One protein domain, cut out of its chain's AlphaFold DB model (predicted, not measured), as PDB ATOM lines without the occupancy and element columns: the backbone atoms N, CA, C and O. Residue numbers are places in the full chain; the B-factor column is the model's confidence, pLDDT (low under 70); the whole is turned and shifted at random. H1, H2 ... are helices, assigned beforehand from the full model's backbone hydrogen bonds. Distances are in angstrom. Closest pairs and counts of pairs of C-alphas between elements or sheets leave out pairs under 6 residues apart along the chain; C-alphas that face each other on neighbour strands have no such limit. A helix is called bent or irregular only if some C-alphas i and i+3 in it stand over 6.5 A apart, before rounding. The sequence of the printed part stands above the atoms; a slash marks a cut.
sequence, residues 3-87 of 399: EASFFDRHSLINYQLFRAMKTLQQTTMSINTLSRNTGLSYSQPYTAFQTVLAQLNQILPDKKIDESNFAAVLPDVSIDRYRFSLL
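Overview. This is residues 3 to 87 of the 399 residues of a protein of Lactobacillus paracasei (UniProt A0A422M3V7). Two long helices, H3 and H1, cross nearly at right angles; H5 packs beside H1, H2 packs near the first residues of H3, and H4 lies near the last residues of H1. The printed part has 85 residues with five named helices, H1 to H5, all helix in class, with mostly crossed packing. It is compact, radius of gyration of the C-alphas 12.1 A, spanning 32 by 32 by 19 A.

Arrangement. H3, residues 43 to 59, touches H1, residues 9 to 23, with residues 45 to 52 alone, about perpendicular at 78 degrees; the closest C-alphas, of Asn 14 and Ala 48, are 5.7 A apart. H5, residues 79 to 87, touches H1 at a shallow tilt of 12 degrees, opposite ways; the closest C-alphas, of Tyr 15 and Arg 83, are 6.5 A apart. H2, residues 31 to 38, touches H3; the closest C-alphas, of Ser 35 and Pro 45, are 6.1 A apart. H4, residues 70 to 76, is close to but not clearly touching H1; the closest C-alphas, of Lys 22 and Leu 74, are 6.9 A apart. Every O i to N i+4 pair is within hydrogen-bond range in H1, H2 and H5, 12 of 13 in H3, and 1 of 3 in H4, with 2 of 4 O i to N i+3 pairs.

Along the chain. H3 is 24.8 A long and H1 21.3 A, from C-alpha 9 at (-25.914, -29.604, 45.363); H5 ends at C-alpha 87, (-35.479, -21.472, 42.280). H4 is only just irregular: C-alphas 72 and 75 are 6.9 A apart.

Size, cuts and confidence. The printed part has no cut and no long link. Residues 25 to 45 have pLDDT under 70.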
ATOM      1  N   GLU A   3     -27.226 -18.054  43.345       91.31
ATOM      2  CA  GLU A   3     -27.725 -19.424  43.375       91.31
ATOM      3  C   GLU A   3     -27.135 -20.231  44.535       91.31
ATOM      4  O   GLU A   3     -27.798 -21.134  45.030       91.31
ATOM      5  N   ALA A   4     -25.931 -19.897  45.014       88.69
ATOM      6  CA  ALA A   4     -25.297 -20.600  46.130       88.69
ATOM      7  C   ALA A   4     -26.097 -20.485  47.439       88.69
ATOM      8  O   ALA A   4     -25.972 -21.343  48.308       88.69
ATOM      9  N   SER A   5     -26.939 -19.455  47.565       92.88
ATOM     10  CA  SER A   5     -27.797 -19.268  48.732       92.88
ATOM     11  C   SER A   5     -29.105 -20.064  48.664       92.88
ATOM     12  O   SER A   5     -29.785 -20.193  49.680       92.88
ATOM     13  N   PHE A   6     -29.467 -20.603  47.493       95.00
ATOM     14  CA  PHE A   6     -30.779 -21.223  47.262       95.00
ATOM     15  C   PHE A   6     -30.707 -22.642  46.696       95.00
ATOM     16  O   PHE A   6     -31.566 -23.468  46.996       95.00
ATOM     17  N   PHE A   7     -29.717 -22.957  45.869       93.12
ATOM     18  CA  PHE A   7     -29.577 -24.279  45.277       93.12
ATOM     19  C   PHE A   7     -28.902 -25.225  46.257       93.12
ATOM     20  O   PHE A   7     -27.845 -24.935  46.815       93.12
ATOM     21  N   ASP A   8     -29.488 -26.407  46.417       90.25
ATOM     22  CA  ASP A   8     -28.715 -27.532  46.911       90.25
ATOM     23  C   ASP A   8     -27.775 -28.065  45.829       90.25
ATOM     24  O   ASP A   8     -27.813 -27.678  44.657       90.25
ATOM     25  N   ARG A   9     -26.906 -28.989  46.242       86.44
ATOM     26  CA  ARG A   9     -25.914 -29.604  45.363       86.44
ATOM     27  C   ARG A   9     -26.545 -30.207  44.107       86.44
ATOM     28  O   ARG A   9     -25.970 -30.086  43.032       86.44
ATOM     29  N   HIS A  10     -27.710 -30.833  44.236       87.75
ATOM     30  CA  HIS A  10     -28.396 -31.468  43.117       87.75
ATOM     31  C   HIS A  10     -28.932 -30.429  42.120       87.75
ATOM     32  O   HIS A  10     -28.650 -30.512  40.927       87.75
ATOM     33  N   SER A  11     -29.608 -29.389  42.608       91.12
ATOM     34  CA  SER A  11     -30.100 -28.284  41.774       91.12
ATOM     35  C   SER A  11     -28.960 -27.545  41.071       91.12
ATOM     36  O   SER A  11     -29.079 -27.184  39.901       91.12
ATOM     37  N   LEU A  12     -27.821 -27.369  41.753       88.31
ATOM     38  CA  LEU A  12     -26.628 -26.762  41.167       88.31
ATOM     39  C   LEU A  12     -26.049 -27.615  40.029       88.31
ATOM     40  O   LEU A  12     -25.734 -27.066  38.973       88.31
ATOM     41  N   ILE A  13     -25.954 -28.936  40.214       85.88
ATOM     42  CA  ILE A  13     -25.509 -29.870  39.167       85.88
ATOM     43  C   ILE A  13     -26.454 -29.804  37.964       85.88
ATOM     44  O   ILE A  13     -25.993 -29.637  36.836       85.88
ATOM     45  N   ASN A  14     -27.769 -29.852  38.187       90.12
ATOM     46  CA  ASN A  14     -28.756 -29.792  37.106       90.12
ATOM     47  C   ASN A  14     -28.700 -28.459  36.352       90.12
ATOM     48  O   ASN A  14     -28.835 -28.429  35.128       90.12
ATOM     49  N   TYR A  15     -28.473 -27.352  37.061       91.00
ATOM     50  CA  TYR A  15     -28.281 -26.042  36.446       91.00
ATOM     51  C   TYR A  15     -27.019 -25.988  35.581       91.00
ATOM     52  O   TYR A  15     -27.070 -25.523  34.441       91.00
ATOM     53  N   GLN A  16     -25.890 -26.484  36.092       86.31
ATOM     54  CA  GLN A  16     -24.629 -26.547  35.349       86.31
ATOM     55  C   GLN A  16     -24.747 -27.448  34.114       86.31
ATOM     56  O   GLN A  16     -24.304 -27.059  33.034       86.31
ATOM     57  N   LEU A  17     -25.406 -28.601  34.251       86.44
ATOM     58  CA  LEU A  17     -25.654 -29.526  33.152       86.44
ATOM     59  C   LEU A  17     -26.518 -28.880  32.063       86.44
ATOM     60  O   LEU A  17     -26.132 -28.896  30.898       86.44
ATOM     61  N   PHE A  18     -27.629 -28.233  32.428       89.56
ATOM     62  CA  PHE A  18     -28.479 -27.541  31.456       89.56
ATOM     63  C   PHE A  18     -27.731 -26.417  30.724       89.56
ATOM     64  O   PHE A  18     -27.867 -26.261  29.508       89.56
ATOM     65  N   ARG A  19     -26.890 -25.651  31.435       88.06
ATOM     66  CA  ARG A  19     -26.021 -24.647  30.801       88.06
ATOM     67  C   ARG A  19     -25.059 -25.283  29.801       88.06
ATOM     68  O   ARG A  19     -24.936 -24.764  28.696       88.06
ATOM     69  N   ALA A  20     -24.429 -26.402  30.157       83.25
ATOM     70  CA  ALA A  20     -23.544 -27.131  29.254       83.25
ATOM     71  C   ALA A  20     -24.298 -27.633  28.007       83.25
ATOM     72  O   ALA A  20     -23.834 -27.428  26.886       83.25
ATOM     73  N   MET A  21     -25.499 -28.196  28.182       83.62
ATOM     74  CA  MET A  21     -26.369 -28.635  27.081       83.62
ATOM     75  C   MET A  21     -26.719 -27.488  26.124       83.62
ATOM     76  O   MET A  21     -26.733 -27.678  24.915       83.62
ATOM     77  N   LYS A  22     -26.951 -26.277  26.644       85.06
ATOM     78  CA  LYS A  22     -27.210 -25.074  25.836       85.06
ATOM     79  C   LYS A  22     -26.001 -24.577  25.044       85.06
ATOM     80  O   LYS A  22     -26.186 -23.929  24.020       85.06
ATOM     81  N   THR A  23     -24.789 -24.821  25.537       78.81
ATOM     82  CA  THR A  23     -23.546 -24.376  24.884       78.81
ATOM     83  C   THR A  23     -23.001 -25.373  23.865       78.81
ATOM     84  O   THR A  23     -22.240 -24.983  22.984       78.81
ATOM     85  N   LEU A  24     -23.367 -26.651  23.976       73.31
ATOM     86  CA  LEU A  24     -22.911 -27.698  23.064       73.31
ATOM     87  C   LEU A  24     -23.784 -27.732  21.804       73.31
ATOM     88  O   LEU A  24     -25.006 -27.633  21.872       73.31
ATOM     89  N   GLN A  25     -23.155 -27.888  20.636       58.81
ATOM     90  CA  GLN A  25     -23.881 -28.050  19.374       58.81
ATOM     91  C   GLN A  25     -24.671 -29.368  19.389       58.81
ATOM     92  O   GLN A  25     -24.152 -30.391  19.848       58.81
ATOM     93  N   GLN A  26     -25.901 -29.351  18.854       58.53
ATOM     94  CA  GLN A  26     -26.854 -30.476  18.883       58.53
ATOM     95  C   GLN A  26     -26.249 -31.819  18.431       58.53
ATOM     96  O   GLN A  26     -26.609 -32.862  18.964       58.53
ATOM     97  N   THR A  27     -25.283 -31.794  17.512       52.72
ATOM     98  CA  THR A  27     -24.616 -32.970  16.930       52.72
ATOM     99  C   THR A  27     -23.563 -33.631  17.830       52.72
ATOM    100  O   THR A  27     -23.101 -34.723  17.518       52.72
ATOM    101  N   THR A  28     -23.173 -33.005  18.947       52.81
ATOM    102  CA  THR A  28     -22.091 -33.490  19.836       52.81
ATOM    103  C   THR A  28     -22.570 -33.922  21.224       52.81
ATOM    104  O   THR A  28     -21.770 -34.389  22.045       52.81
ATOM    105  N   MET A  29     -23.870 -33.789  21.506       60.47
ATOM    106  CA  MET A  29     -24.450 -34.093  22.812       60.47
ATOM    107  C   MET A  29     -24.632 -35.601  23.010       60.47
ATOM    108  O   MET A  29     -25.688 -36.159  22.743       60.47
ATOM    109  N   SER A  30     -23.596 -36.255  23.530       64.88
ATOM    110  CA  SER A  30     -23.714 -37.569  24.166       64.88
ATOM    111  C   SER A  30     -23.489 -37.438  25.673       64.88
ATOM    112  O   SER A  30     -22.790 -36.524  26.125       64.88
ATOM    113  N   ILE A  31     -24.016 -38.378  26.464       60.59
ATOM    114  CA  ILE A  31     -23.745 -38.476  27.912       60.59
ATOM    115  C   ILE A  31     -22.228 -38.534  28.184       60.59
ATOM    116  O   ILE A  31     -21.750 -37.968  29.169       60.59
ATOM    117  N   ASN A  32     -21.450 -39.116  27.263       60.28
ATOM    118  CA  ASN A  32     -19.985 -39.177  27.331       60.28
ATOM    119  C   ASN A  32     -19.348 -37.794  27.180       60.28
ATOM    120  O   ASN A  32     -18.446 -37.439  27.939       60.28
ATOM    121  N   THR A  33     -19.838 -37.000  26.225       59.81
ATOM    122  CA  THR A  33     -19.387 -35.620  25.998       59.81
ATOM    123  C   THR A  33     -19.748 -34.725  27.187       59.81
ATOM    124  O   THR A  33     -18.923 -33.932  27.641       59.81
ATOM    125  N   LEU A  34     -20.951 -34.890  27.747       62.00
ATOM    126  CA  LEU A  34     -21.421 -34.140  28.918       62.00
ATOM    127  C   LEU A  34     -20.630 -34.498  30.187       62.00
ATOM    128  O   LEU A  34     -20.256 -33.605  30.945       62.00
ATOM    129  N   SER A  35     -20.304 -35.778  30.388       62.69
ATOM    130  CA  SER A  35     -19.491 -36.239  31.525       62.69
ATOM    131  C   SER A  35     -18.065 -35.675  31.474       62.69
ATOM    132  O   SER A  35     -17.556 -35.191  32.483       62.69
ATOM    133  N   ARG A  36     -17.439 -35.655  30.284       61.25
ATOM    134  CA  ARG A  36     -16.092 -35.085  30.085       61.25
ATOM    135  C   ARG A  36     -16.043 -33.572  30.318       61.25
ATOM    136  O   ARG A  36     -15.075 -33.095  30.898       61.25
ATOM    137  N   ASN A  37     -17.082 -32.834  29.920       59.22
ATOM    138  CA  ASN A  37     -17.123 -31.371  30.045       59.22
ATOM    139  C   ASN A  37     -17.570 -30.862  31.428       59.22
ATOM    140  O   ASN A  37     -17.332 -29.701  31.748       59.22
ATOM    141  N   THR A  38     -18.219 -31.697  32.245       58.66
ATOM    142  CA  THR A  38     -18.701 -31.315  33.590       58.66
ATOM    143  C   THR A  38     -17.801 -31.801  34.730       58.66
ATOM    144  O   THR A  38     -17.966 -31.345  35.859       58.66
ATOM    145  N   GLY A  39     -16.840 -32.697  34.460       58.28
ATOM    146  CA  GLY A  39     -15.907 -33.226  35.465       58.28
ATOM    147  C   GLY A  39     -16.536 -34.203  36.473       58.28
ATOM    148  O   GLY A  39     -15.981 -34.410  37.550       58.28
ATOM    149  N   LEU A  40     -17.696 -34.787  36.151       58.62
ATOM    150  CA  LEU A  40     -18.474 -35.677  37.028       58.62
ATOM    151  C   LEU A  40     -18.293 -37.164  36.652       58.62
ATOM    152  O   LEU A  40     -18.036 -37.492  35.493       58.62
ATOM    153  N   SER A  41     -18.454 -38.084  37.616       54.88
ATOM    154  CA  SER A  41     -18.381 -39.535  37.365       54.88
ATOM    155  C   SER A  41     -19.629 -40.038  36.631       54.88
ATOM    156  O   SER A  41     -20.736 -39.683  37.007       54.88
ATOM    157  N   TYR A  42     -19.468 -40.892  35.617       52.84
ATOM    158  CA  TYR A  42     -20.475 -41.283  34.607       52.84
ATOM    159  C   TYR A  42     -21.920 -41.564  35.092       52.84
ATOM    160  O   TYR A  42     -22.877 -41.261  34.380       52.84
ATOM    161  N   SER A  43     -22.120 -42.109  36.298       58.28
ATOM    162  CA  SER A  43     -23.456 -42.410  36.845       58.28
ATOM    163  C   SER A  43     -24.233 -41.174  37.325       58.28
ATOM    164  O   SER A  43     -25.468 -41.157  37.291       58.28
ATOM    165  N   GLN A  44     -23.534 -40.114  37.741       65.44
ATOM    166  CA  GLN A  44     -24.145 -38.870  38.220       65.44
ATOM    167  C   GLN A  44     -24.719 -38.010  37.072       65.44
ATOM    168  O   GLN A  44     -25.856 -37.554  37.206       65.44
ATOM    169  N   PRO A  45     -24.031 -37.838  35.922       66.00
ATOM    170  CA  PRO A  45     -24.554 -37.164  34.739       66.00
ATOM    171  C   PRO A  45     -25.815 -37.797  34.174       66.00
ATOM    172  O   PRO A  45     -26.700 -37.050  33.784       66.00
ATOM    173  N   TYR A  46     -25.938 -39.130  34.146       75.50
ATOM    174  CA  TYR A  46     -27.153 -39.764  33.620       75.50
ATOM    175  C   TYR A  46     -28.375 -39.453  34.490       75.50
ATOM    176  O   TYR A  46     -29.407 -39.028  33.981       75.50
ATOM    177  N   THR A  47     -28.240 -39.577  35.812       81.62
ATOM    178  CA  THR A  47     -29.326 -39.254  36.754       81.62
ATOM    179  C   THR A  47     -29.698 -37.771  36.691       81.62
ATOM    180  O   THR A  47     -30.879 -37.419  36.627       81.62
ATOM    181  N   ALA A  48     -28.694 -36.889  36.655       81.06
ATOM    182  CA  ALA A  48     -28.906 -35.456  36.486       81.06
ATOM    183  C   ALA A  48     -29.581 -35.146  35.141       81.06
ATOM    184  O   ALA A  48     -30.508 -34.347  35.095       81.06
ATOM    185  N   PHE A  49     -29.178 -35.820  34.062       85.06
ATOM    186  CA  PHE A  49     -29.764 -35.670  32.732       85.06
ATOM    187  C   PHE A  49     -31.232 -36.094  32.708       85.06
ATOM    188  O   PHE A  49     -32.072 -35.294  32.308       85.06
ATOM    189  N   GLN A  50     -31.574 -37.279  33.229       88.69
ATOM    190  CA  GLN A  50     -32.973 -37.704  33.361       88.69
ATOM    191  C   GLN A  50     -33.795 -36.710  34.180       88.69
ATOM    192  O   GLN A  50     -34.930 -36.387  33.829       88.69
ATOM    193  N   THR A  51     -33.206 -36.168  35.246       90.75
ATOM    194  CA  THR A  51     -33.894 -35.173  36.068       90.75
ATOM    195  C   THR A  51     -34.113 -33.865  35.314       90.75
ATOM    196  O   THR A  51     -35.206 -33.308  35.384       90.75
ATOM    197  N   VAL A  52     -33.126 -33.396  34.545       91.19
ATOM    198  CA  VAL A  52     -33.273 -32.230  33.661       91.19
ATOM    199  C   VAL A  52     -34.395 -32.477  32.649       91.19
ATOM    200  O   VAL A  52     -35.237 -31.603  32.472       91.19
ATOM    201  N   LEU A  53     -34.468 -33.657  32.022       90.88
ATOM    202  CA  LEU A  53     -35.549 -33.995  31.085       90.88
ATOM    203  C   LEU A  53     -36.923 -33.958  31.765       90.88
ATOM    204  O   LEU A  53     -37.855 -33.342  31.245       90.88
ATOM    205  N   ALA A  54     -37.054 -34.553  32.952       91.75
ATOM    206  CA  ALA A  54     -38.289 -34.494  33.733       91.75
ATOM    207  C   ALA A  54     -38.676 -33.044  34.086       91.75
ATOM    208  O   ALA A  54     -39.835 -32.657  33.953       91.75
ATOM    209  N   GLN A  55     -37.702 -32.213  34.465       93.19
ATOM    210  CA  GLN A  55     -37.911 -30.792  34.753       93.19
ATOM    211  C   GLN A  55     -38.316 -30.004  33.500       93.19
ATOM    212  O   GLN A  55     -39.193 -29.147  33.568       93.19
ATOM    213  N   LEU A  56     -37.748 -30.314  32.333       92.38
ATOM    214  CA  LEU A  56     -38.158 -29.695  31.071       92.38
ATOM    215  C   LEU A  56     -39.607 -30.042  30.708       92.38
ATOM    216  O   LEU A  56     -40.332 -29.148  30.274       92.38
ATOM    217  N   ASN A  57     -40.052 -31.281  30.948       91.56
ATOM    218  CA  ASN A  57     -41.457 -31.670  30.765       91.56
ATOM    219  C   ASN A  57     -42.402 -30.873  31.684       91.56
ATOM    220  O   ASN A  57     -43.509 -30.540  31.283       91.56
ATOM    221  N   GLN A  58     -41.972 -30.508  32.897       91.88
ATOM    222  CA  GLN A  58     -42.767 -29.638  33.778       91.88
ATOM    223  C   GLN A  58     -42.831 -28.191  33.266       91.88
ATOM    224  O   GLN A  58     -43.843 -27.513  33.430       91.88
ATOM    225  N   ILE A  59     -41.754 -27.697  32.646       91.56
ATOM    226  CA  ILE A  59     -41.682 -26.331  32.102       91.56
ATOM    227  C   ILE A  59     -42.476 -26.199  30.793       91.56
ATOM    228  O   ILE A  59     -42.988 -25.113  30.499       91.56
ATOM    229  N   LEU A  60     -42.542 -27.276  30.008       90.81
ATOM    230  CA  LEU A  60     -43.220 -27.371  28.716       90.81
ATOM    231  C   LEU A  60     -44.182 -28.573  28.718       90.81
ATOM    232  O   LEU A  60     -43.899 -29.570  28.055       90.81
ATOM    233  N   PRO A  61     -45.318 -28.488  29.433       87.94
ATOM    234  CA  PRO A  61     -46.230 -29.621  29.611       87.94
ATOM    235  C   PRO A  61     -46.845 -30.122  28.296       87.94
ATOM    236  O   PRO A  61     -47.185 -31.295  28.184       87.94
ATOM    237  N   ASP A  62     -46.931 -29.260  27.280       88.81
ATOM    238  CA  ASP A  62     -47.498 -29.595  25.968       88.81
ATOM    239  C   ASP A  62     -46.527 -30.373  25.060       88.81
ATOM    240  O   ASP A  62     -46.884 -30.761  23.946       88.81
ATOM    241  N   LYS A  63     -45.280 -30.594  25.500       85.81
ATOM    242  CA  LYS A  63     -44.256 -31.327  24.746       85.81
ATOM    243  C   LYS A  63     -43.769 -32.514  25.566       85.81
ATOM    244  O   LYS A  63     -43.265 -32.338  26.668       85.81
ATOM    245  N   LYS A  64     -43.833 -33.719  24.997       87.88
ATOM    246  CA  LYS A  64     -43.166 -34.889  25.578       87.88
ATOM    247  C   LYS A  64     -41.678 -34.822  25.250       87.88
ATOM    248  O   LYS A  64     -41.310 -34.970  24.089       87.88
ATOM    249  N   ILE A  65     -40.846 -34.585  26.257       87.06
ATOM    250  CA  ILE A  65     -39.396 -34.421  26.116       87.06
ATOM    251  C   ILE A  65     -38.689 -35.672  26.640       87.06
ATOM    252  O   ILE A  65     -38.888 -36.063  27.790       87.06
ATOM    253  N   ASP A  66     -37.848 -36.278  25.812       87.56
ATOM    254  CA  ASP A  66     -37.026 -37.441  26.143       87.56
ATOM    255  C   ASP A  66     -35.621 -37.333  25.523       87.56
ATOM    256  O   ASP A  66     -35.263 -36.324  24.906       87.56
ATOM    257  N   GLU A  67     -34.796 -38.369  25.702       83.38
ATOM    258  CA  GLU A  67     -33.413 -38.388  25.208       83.38
ATOM    259  C   GLU A  67     -33.303 -38.219  23.683       83.38
ATOM    260  O   GLU A  67     -32.279 -37.749  23.191       83.38
ATOM    261  N   SER A  68     -34.340 -38.584  22.926       80.62
ATOM    262  CA  SER A  68     -34.313 -38.555  21.462       80.62
ATOM    263  C   SER A  68     -34.641 -37.178  20.885       80.62
ATOM    264  O   SER A  68     -34.199 -36.851  19.784       80.62
ATOM    265  N   ASN A  69     -35.392 -36.351  21.621       84.00
ATOM    266  CA  ASN A  69     -35.950 -35.107  21.089       84.00
ATOM    267  C   ASN A  69     -35.586 -33.843  21.889       84.00
ATOM    268  O   ASN A  69     -35.851 -32.734  21.414       84.00
ATOM    269  N   PHE A  70     -34.930 -33.964  23.051       83.38
ATOM    270  CA  PHE A  70     -34.594 -32.808  23.892       83.38
ATOM    271  C   PHE A  70     -33.795 -31.734  23.147       83.38
ATOM    272  O   PHE A  70     -34.023 -30.546  23.360       83.38
ATOM    273  N   ALA A  71     -32.893 -32.125  22.239       82.38
ATOM    274  CA  ALA A  71     -32.053 -31.203  21.480       82.38
ATOM    275  C   ALA A  71     -32.874 -30.210  20.636       82.38
ATOM    276  O   ALA A  71     -32.481 -29.048  20.509       82.38
ATOM    277  N   ALA A  72     -34.025 -30.646  20.112       83.31
ATOM    278  CA  ALA A  72     -34.944 -29.808  19.346       83.31
ATOM    279  C   ALA A  72     -35.753 -28.853  20.237       83.31
ATOM    280  O   ALA A  72     -36.160 -27.790  19.780       83.31
ATOM    281  N   VAL A  73     -35.959 -29.209  21.509       84.06
ATOM    282  CA  VAL A  73     -36.753 -28.430  22.474       84.06
ATOM    283  C   VAL A  73     -35.890 -27.482  23.308       84.06
ATOM    284  O   VAL A  73     -36.372 -26.459  23.793       84.06
ATOM    285  N   LEU A  74     -34.594 -27.770  23.449       84.56
ATOM    286  CA  LEU A  74     -33.649 -26.925  24.176       84.56
ATOM    287  C   LEU A  74     -33.742 -25.439  23.802       84.56
ATOM    288  O   LEU A  74     -33.716 -24.631  24.730       84.56
ATOM    289  N   PRO A  75     -33.852 -25.021  22.522       87.25
ATOM    290  CA  PRO A  75     -34.000 -23.611  22.156       87.25
ATOM    291  C   PRO A  75     -35.186 -22.902  22.832       87.25
ATOM    292  O   PRO A  75     -35.036 -21.741  23.212       87.25
ATOM    293  N   ASP A  76     -36.291 -23.607  23.092       88.88
ATOM    294  CA  ASP A  76     -37.546 -23.041  23.614       88.88
ATOM    295  C   ASP A  76     -37.486 -22.650  25.100       88.88
ATOM    296  O   ASP A  76     -38.345 -21.922  25.612       88.88
ATOM    297  N   VAL A  77     -36.474 -23.134  25.826       90.81
ATOM    298  CA  VAL A  77     -36.282 -22.841  27.250       90.81
ATOM    299  C   VAL A  77     -35.004 -22.037  27.424       90.81
ATOM    300  O   VAL A  77     -33.910 -22.543  27.200       90.81
ATOM    301  N   SER A  78     -35.097 -20.772  27.830       91.50
ATOM    302  CA  SER A  78     -33.903 -19.979  28.147       91.50
ATOM    303  C   SER A  78     -33.206 -20.487  29.418       91.50
ATOM    304  O   SER A  78     -33.823 -21.129  30.271       91.50
ATOM    305  N   ILE A  79     -31.916 -20.164  29.572       91.44
ATOM    306  CA  ILE A  79     -31.159 -20.469  30.800       91.44
ATOM    307  C   ILE A  79     -31.848 -19.853  32.021       91.44
ATOM    308  O   ILE A  79     -32.010 -20.537  33.029       91.44
ATOM    309  N   ASP A  80     -32.316 -18.607  31.915       92.19
ATOM    310  CA  ASP A  80     -33.002 -17.931  33.017       92.19
ATOM    311  C   ASP A  80     -34.365 -18.559  33.342       92.19
ATOM    312  O   ASP A  80     -34.702 -18.675  34.517       92.19
ATOM    313  N   ARG A  81     -35.123 -19.043  32.343       92.69
ATOM    314  CA  ARG A  81     -36.398 -19.745  32.579       92.69
ATOM    315  C   ARG A  81     -36.181 -21.056  33.331       92.69
ATOM    316  O   ARG A  81     -36.874 -21.319  34.311       92.69
ATOM    317  N   TYR A  82     -35.198 -21.854  32.911       94.19
ATOM    318  CA  TYR A  82     -34.853 -23.096  33.603       94.19
ATOM    319  C   TYR A  82     -34.335 -22.825  35.021       94.19
ATOM    320  O   TYR A  82     -34.840 -23.388  35.990       94.19
ATOM    321  N   ARG A  83     -33.396 -21.884  35.167       94.44
ATOM    322  CA  ARG A  83     -32.882 -21.432  36.465       94.44
ATOM    323  C   ARG A  83     -34.002 -21.009  37.413       94.44
ATOM    324  O   ARG A  83     -33.985 -21.378  38.582       94.44
ATOM    325  N   PHE A  84     -34.965 -20.238  36.920       95.00
ATOM    326  CA  PHE A  84     -36.085 -19.768  37.722       95.00
ATOM    327  C   PHE A  84     -37.010 -20.913  38.160       95.00
ATOM    328  O   PHE A  84     -37.482 -20.900  39.292       95.00
ATOM    329  N   SER A  85     -37.201 -21.947  37.332       94.56
ATOM    330  CA  SER A  85     -37.930 -23.158  37.749       94.56
ATOM    331  C   SER A  85     -37.240 -23.889  38.910       94.56
ATOM    332  O   SER A  85     -37.905 -24.311  39.851       94.56
ATOM    333  N   LEU A  86     -35.902 -23.959  38.900       95.00
ATOM    334  CA  LEU A  86     -35.129 -24.540  40.000       95.00
ATOM    335  C   LEU A  86     -35.244 -23.700  41.275       95.00
ATOM    336  O   LEU A  86     -35.352 -24.258  42.363       95.00
ATOM    337  N   LEU A  87     -35.247 -22.367  41.147       95.38
ATOM    338  CA  LEU A  87     -35.479 -21.472  42.280       95.38
ATOM    339  C   LEU A  87     -36.869 -21.691  42.876       95.38
ATOM    340  O   LEU A  87     -36.965 -21.875  44.081       95.38
TER     341      LEU A  87